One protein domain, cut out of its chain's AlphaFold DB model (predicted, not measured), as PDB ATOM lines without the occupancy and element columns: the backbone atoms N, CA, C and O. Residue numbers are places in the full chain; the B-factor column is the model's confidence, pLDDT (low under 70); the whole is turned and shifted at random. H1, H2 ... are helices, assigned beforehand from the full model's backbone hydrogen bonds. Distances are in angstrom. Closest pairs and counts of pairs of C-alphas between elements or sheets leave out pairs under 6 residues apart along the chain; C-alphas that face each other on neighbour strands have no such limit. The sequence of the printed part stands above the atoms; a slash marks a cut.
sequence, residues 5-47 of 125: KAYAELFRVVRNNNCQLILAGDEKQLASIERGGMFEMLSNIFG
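AT A GLANCE: This is residues 5 to 47 of the 125 residues of the protein "Putative conjugative transfer protein TraA" of Orientia tsutsugamushi (strain Ikeda) (UniProt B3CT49). What is the shape? Two helices, H1 then H2, make a loose V that opens from their first ends, and a wide loop, residues 17 to 37, runs back past H1 and swings out before it reaches H2. The far end of H1 sticks out with residues 12 to 18. What is its make-up? The printed part has 43 residues, 21 of them in the two named helices, under half; it is all helix, with no named strand. It is only just loose, close to compact, with a radius of gyration of the C-alphas of 11.4 A and spans of 31 by 23 by 14 A.

HOW THE PARTS SIT: How does H1, residues 5 to 16, stand to H2, residues 38 to 46? They are close but not clearly touching; their closest C-alphas, of Tyr 7 and Met 38, are 7.9 A apart. They run the same way at a steep tilt of 44 degrees. What do the backbones show? In H1 and H2 every O i to N i+4 pair is within hydrogen-bond range.

IN THESE COORDINATES: Where is H1? It begins at C-alpha 5, (-26.148, -24.700, 5.559), and measures 16.9 A. Where is H2? It measures 11.9 A and ends at C-alpha 46, (-29.370, -37.053, -9.517).

THE WHOLE: How large is it? The two C-alphas farthest apart, of Asn 18 and Leu 30, are 31.7 A apart. Is it continuous and confident? The printed part has no cut, the link from H1 to H2 is long, and pLDDT is under 70 at residues 30 to 36.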
ATOM      1  N   LYS A   5     -27.168 -24.430   4.526       88.38
ATOM      2  CA  LYS A   5     -26.148 -24.700   5.559       88.38
ATOM      3  C   LYS A   5     -26.345 -26.067   6.218       88.38
ATOM      4  O   LYS A   5     -25.383 -26.804   6.402       88.38
ATOM      5  N   ALA A   6     -27.592 -26.420   6.519       90.44
ATOM      6  CA  ALA A   6     -27.924 -27.719   7.094       90.44
ATOM      7  C   ALA A   6     -27.651 -28.860   6.099       90.44
ATOM      8  O   ALA A   6     -27.131 -29.899   6.497       90.44
ATOM      9  N   TYR A   7     -27.912 -28.648   4.801       91.56
ATOM     10  CA  TYR A   7     -27.520 -29.605   3.760       91.56
ATOM     11  C   TYR A   7     -26.003 -29.811   3.684       91.56
ATOM     12  O   TYR A   7     -25.553 -30.950   3.583       91.56
ATOM     13  N   ALA A   8     -25.209 -28.740   3.766       92.31
ATOM     14  CA  ALA A   8     -23.749 -28.845   3.735       92.31
ATOM     15  C   ALA A   8     -23.212 -29.704   4.893       92.31
ATOM     16  O   ALA A   8     -22.399 -30.605   4.668       92.31
ATOM     17  N   GLU A   9     -23.716 -29.486   6.111       95.38
ATOM     18  CA  GLU A   9     -23.344 -30.307   7.267       95.38
ATOM     19  C   GLU A   9     -23.824 -31.755   7.136       95.38
ATOM     20  O   GLU A   9     -23.057 -32.678   7.415       95.38
ATOM     21  N   LEU A  10     -25.047 -31.977   6.641       94.62
ATOM     22  CA  LEU A  10     -25.564 -33.321   6.382       94.62
ATOM     23  C   LEU A  10     -24.644 -34.091   5.426       94.62
ATOM     24  O   LEU A  10     -24.254 -35.221   5.718       94.62
ATOM     25  N   PHE A  11     -24.236 -33.475   4.315       94.50
ATOM     26  CA  PHE A  11     -23.349 -34.116   3.341       94.50
ATOM     27  C   PHE A  11     -21.959 -34.394   3.908       94.50
ATOM     28  O   PHE A  11     -21.386 -35.449   3.624       94.50
ATOM     29  N   ARG A  12     -21.421 -33.490   4.739       96.50
ATOM     30  CA  ARG A  12     -20.147 -33.710   5.436       96.50
ATOM     31  C   ARG A  12     -20.217 -34.945   6.333       96.50
ATOM     32  O   ARG A  12     -19.325 -35.788   6.277       96.50
ATOM     33  N   VAL A  13     -21.278 -35.073   7.129       97.31
ATOM     34  CA  VAL A  13     -21.466 -36.215   8.039       97.31
ATOM     35  C   VAL A  13     -21.652 -37.518   7.263       97.31
ATOM     36  O   VAL A  13     -20.990 -38.503   7.583       97.31
ATOM     37  N   VAL A  14     -22.483 -37.523   6.218       97.06
ATOM     38  CA  VAL A  14     -22.712 -38.706   5.367       97.06
ATOM     39  C   VAL A  14     -21.406 -39.186   4.732       97.06
ATOM     40  O   VAL A  14     -21.099 -40.376   4.795       97.06
ATOM     41  N   ARG A  15     -20.608 -38.261   4.180       96.12
ATOM     42  CA  ARG A  15     -19.308 -38.577   3.570       96.12
ATOM     43  C   ARG A  15     -18.329 -39.159   4.587       96.12
ATOM     44  O   ARG A  15     -17.686 -40.154   4.283       96.12
ATOM     45  N   ASN A  16     -18.230 -38.564   5.774       97.81
ATOM     46  CA  ASN A  16     -17.286 -39.006   6.806       97.81
ATOM     47  C   ASN A  16     -17.617 -40.387   7.393       97.81
ATOM     48  O   ASN A  16     -16.745 -41.013   7.984       97.81
ATOM     49  N   ASN A  17     -18.863 -40.840   7.253       97.81
ATOM     50  CA  ASN A  17     -19.333 -42.124   7.775       97.81
ATOM     51  C   ASN A  17     -19.645 -43.137   6.661       97.81
ATOM     52  O   ASN A  17     -20.286 -44.150   6.930       97.81
ATOM     53  N   ASN A  18     -19.245 -42.864   5.413       95.56
ATOM     54  CA  ASN A  18     -19.471 -43.735   4.253       95.56
ATOM     55  C   ASN A  18     -20.936 -44.203   4.107       95.56
ATOM     56  O   ASN A  18     -21.207 -45.354   3.769       95.56
ATOM     57  N   CYS A  19     -21.889 -43.310   4.375       96.88
ATOM     58  CA  CYS A  19     -23.317 -43.616   4.318       96.88
ATOM     59  C   CYS A  19     -23.918 -43.302   2.940       96.88
ATOM     60  O   CYS A  19     -23.422 -42.449   2.202       96.88
ATOM     61  N   GLN A  20     -25.045 -43.942   2.624       94.50
ATOM     62  CA  GLN A  20     -25.920 -43.521   1.526       94.50
ATOM     63  C   GLN A  20     -26.984 -42.553   2.049       94.50
ATOM     64  O   GLN A  20     -27.505 -42.731   3.150       94.50
ATOM     65  N   LEU A  21     -27.310 -41.529   1.258       93.56
ATOM     66  CA  LEU A  21     -28.317 -40.529   1.603       93.56
ATOM     67  C   LEU A  21     -29.499 -40.619   0.641       93.56
ATOM     68  O   LEU A  21     -29.331 -40.452  -0.564       93.56
ATOM     69  N   ILE A  22     -30.691 -40.826   1.197       93.75
ATOM     70  CA  ILE A  22     -31.962 -40.752   0.475       93.75
ATOM     71  C   ILE A  22     -32.709 -39.532   1.003       93.75
ATOM     72  O   ILE A  22     -32.933 -39.409   2.207       93.75
ATOM     73  N   LEU A  23     -33.075 -38.623   0.103       92.81
ATOM     74  CA  LEU A  23     -33.861 -37.438   0.430       92.81
ATOM     75  C   LEU A  23     -35.317 -37.664   0.017       92.81
ATOM     76  O   LEU A  23     -35.583 -38.176  -1.067       92.81
ATOM     77  N   ALA A  24     -36.252 -37.250   0.869       91.69
ATOM     78  CA  ALA A  24     -37.681 -37.267   0.588       91.69
ATOM     79  C   ALA A  24     -38.288 -35.916   0.972       91.69
ATOM     80  O   ALA A  24     -37.968 -35.354   2.022       91.69
ATOM     81  N   GLY A  25     -39.153 -35.392   0.112       88.12
ATOM     82  CA  GLY A  25     -39.715 -34.057   0.244       88.12
ATOM     83  C   GLY A  25     -40.622 -33.723  -0.933       88.12
ATOM     84  O   GLY A  25     -40.833 -34.553  -1.811       88.12
ATOM     85  N   ASP A  26     -41.154 -32.509  -0.912       84.81
ATOM     86  CA  ASP A  26     -42.014 -31.946  -1.950       84.81
ATOM     87  C   ASP A  26     -41.440 -30.575  -2.321       84.81
ATOM     88  O   ASP A  26     -41.382 -29.668  -1.484       84.81
ATOM     89  N   GLU A  27     -40.948 -30.444  -3.551       76.25
ATOM     90  CA  GLU A  27     -40.351 -29.214  -4.071       76.25
ATOM     91  C   GLU A  27     -41.361 -28.071  -4.223       76.25
ATOM     92  O   GLU A  27     -40.962 -26.907  -4.219       76.25
ATOM     93  N   LYS A  28     -42.662 -28.381  -4.303       75.38
ATOM     94  CA  LYS A  28     -43.743 -27.400  -4.479       75.38
ATOM     95  C   LYS A  28     -44.319 -26.901  -3.157       75.38
ATOM     96  O   LYS A  28     -45.181 -26.019  -3.160       75.38
ATOM     97  N   GLN A  29     -43.859 -27.428  -2.019       76.31
ATOM     98  CA  GLN A  29     -44.185 -26.853  -0.716       76.31
ATOM     99  C   GLN A  29     -43.578 -25.458  -0.550       76.31
ATOM    100  O   GLN A  29     -42.683 -25.043  -1.282       76.31
ATOM    101  N   LEU A  30     -44.071 -24.717   0.445       65.06
ATOM    102  CA  LEU A  30     -43.558 -23.386   0.755       65.06
ATOM    103  C   LEU A  30     -42.050 -23.435   1.010       65.06
ATOM    104  O   LEU A  30     -41.579 -24.204   1.857       65.06
ATOM    105  N   ALA A  31     -41.322 -22.589   0.271       60.81
ATOM    106  CA  ALA A  31     -39.877 -22.451   0.366       60.81
ATOM    107  C   ALA A  31     -39.424 -22.271   1.822       60.81
ATOM    108  O   ALA A  31     -40.155 -21.737   2.662       60.81
ATOM    109  N   SER A  32     -38.197 -22.701   2.134       59.69
ATOM    110  CA  SER A  32     -37.592 -22.330   3.416       59.69
ATOM    111  C   SER A  32     -37.584 -20.810   3.555       59.69
ATOM    112  O   SER A  32     -37.447 -20.096   2.565       59.69
ATOM    113  N   ILE A  33     -37.684 -20.324   4.791       58.53
ATOM    114  CA  ILE A  33     -37.482 -18.904   5.101       58.53
ATOM    115  C   ILE A  33     -36.025 -18.500   4.783       58.53
ATOM    116  O   ILE A  33     -35.753 -17.360   4.418       58.53
ATOM    117  N   GLU A  34     -35.080 -19.442   4.877       61.19
ATOM    118  CA  GLU A  34     -33.693 -19.263   4.429       61.19
ATOM    119  C   GLU A  34     -33.528 -19.477   2.910       61.19
ATOM    120  O   GLU A  34     -34.429 -19.980   2.241       61.19
ATOM    121  N   ARG A  35     -32.335 -19.187   2.355       59.62
ATOM    122  CA  ARG A  35     -31.987 -19.571   0.971       59.62
ATOM    123  C   ARG A  35     -32.207 -21.084   0.784       59.62
ATOM    124  O   ARG A  35     -31.480 -21.891   1.363       59.62
ATOM    125  N   GLY A  36     -33.248 -21.439   0.030       64.62
ATOM    126  CA  GLY A  36     -33.696 -22.809  -0.233       64.62
ATOM    127  C   GLY A  36     -33.389 -23.283  -1.657       64.62
ATOM    128  O   GLY A  36     -32.484 -22.765  -2.306       64.62
ATOM    129  N   GLY A  37     -34.135 -24.283  -2.135       76.56
ATOM    130  CA  GLY A  37     -34.049 -24.798  -3.515       76.56
ATOM    131  C   GLY A  37     -33.080 -25.967  -3.730       76.56
ATOM    132  O   GLY A  37     -33.083 -26.580  -4.793       76.56
ATOM    133  N   MET A  38     -32.289 -26.344  -2.717       85.12
ATOM    134  CA  MET A  38     -31.346 -27.467  -2.836       85.12
ATOM    135  C   MET A  38     -32.036 -28.800  -3.139       85.12
ATOM    136  O   MET A  38     -31.497 -29.592  -3.897       85.12
ATOM    137  N   PHE A  39     -33.222 -29.056  -2.577       87.50
ATOM    138  CA  PHE A  39     -33.939 -30.312  -2.819       87.50
ATOM    139  C   PHE A  39     -34.335 -30.473  -4.296       87.50
ATOM    140  O   PHE A  39     -34.037 -31.499  -4.899       87.50
ATOM    141  N   GLU A  40     -34.920 -29.431  -4.893       85.56
ATOM    142  CA  GLU A  40     -35.277 -29.396  -6.317       85.56
ATOM    143  C   GLU A  40     -34.038 -29.556  -7.209       85.56
ATOM    144  O   GLU A  40     -34.015 -30.379  -8.121       85.56
ATOM    145  N   MET A  41     -32.963 -28.828  -6.901       88.31
ATOM    146  CA  MET A  41     -31.706 -28.907  -7.646       88.31
ATOM    147  C   MET A  41     -31.091 -30.315  -7.601       88.31
ATOM    148  O   MET A  41     -30.683 -30.838  -8.636       88.31
ATOM    149  N   LEU A  42     -31.070 -30.961  -6.432       89.69
ATOM    150  CA  LEU A  42     -30.550 -32.324  -6.279       89.69
ATOM    151  C   LEU A  42     -31.420 -33.352  -7.006       89.69
ATOM    152  O   LEU A  42     -30.870 -34.237  -7.656       89.69
ATOM    153  N   SER A  43     -32.747 -33.210  -6.939       89.75
ATOM    154  CA  SER A  43     -33.699 -34.033  -7.700       89.75
ATOM    155  C   SER A  43     -33.426 -33.951  -9.207       89.75
ATOM    156  O   SER A  43     -33.359 -34.974  -9.882       89.75
ATOM    157  N   ASN A  44     -33.163 -32.748  -9.726       88.06
ATOM    158  CA  ASN A  44     -32.858 -32.541 -11.143       88.06
ATOM    159  C   ASN A  44     -31.490 -33.104 -11.563       88.06
ATOM    160  O   ASN A  44     -31.349 -33.590 -12.682       88.06
ATOM    161  N   ILE A  45     -30.475 -33.041 -10.691       92.44
ATOM    162  CA  ILE A  45     -29.116 -33.524 -11.001       92.44
ATOM    163  C   ILE A  45     -29.008 -35.045 -10.898       92.44
ATOM    164  O   ILE A  45     -28.402 -35.678 -11.760       92.44
ATOM    165  N   PHE A  46     -29.543 -35.631  -9.826       91.62
ATOM    166  CA  PHE A  46     -29.370 -37.053  -9.517       91.62
ATOM    167  C   PHE A  46     -30.546 -37.920  -9.978       91.62
ATOM    168  O   PHE A  46     -30.472 -39.146  -9.890       91.62
ATOM    169  N   GLY A  47     -31.608 -37.297 -10.485       91.00
ATOM    170  CA  GLY A  47     -32.880 -37.954 -10.731       91.00
ATOM    171  C   GLY A  47     -33.656 -38.185  -9.435       91.00
ATOM    172  O   GLY A  47     -33.137 -38.099  -8.320       91.00
TER     173      GLY A  47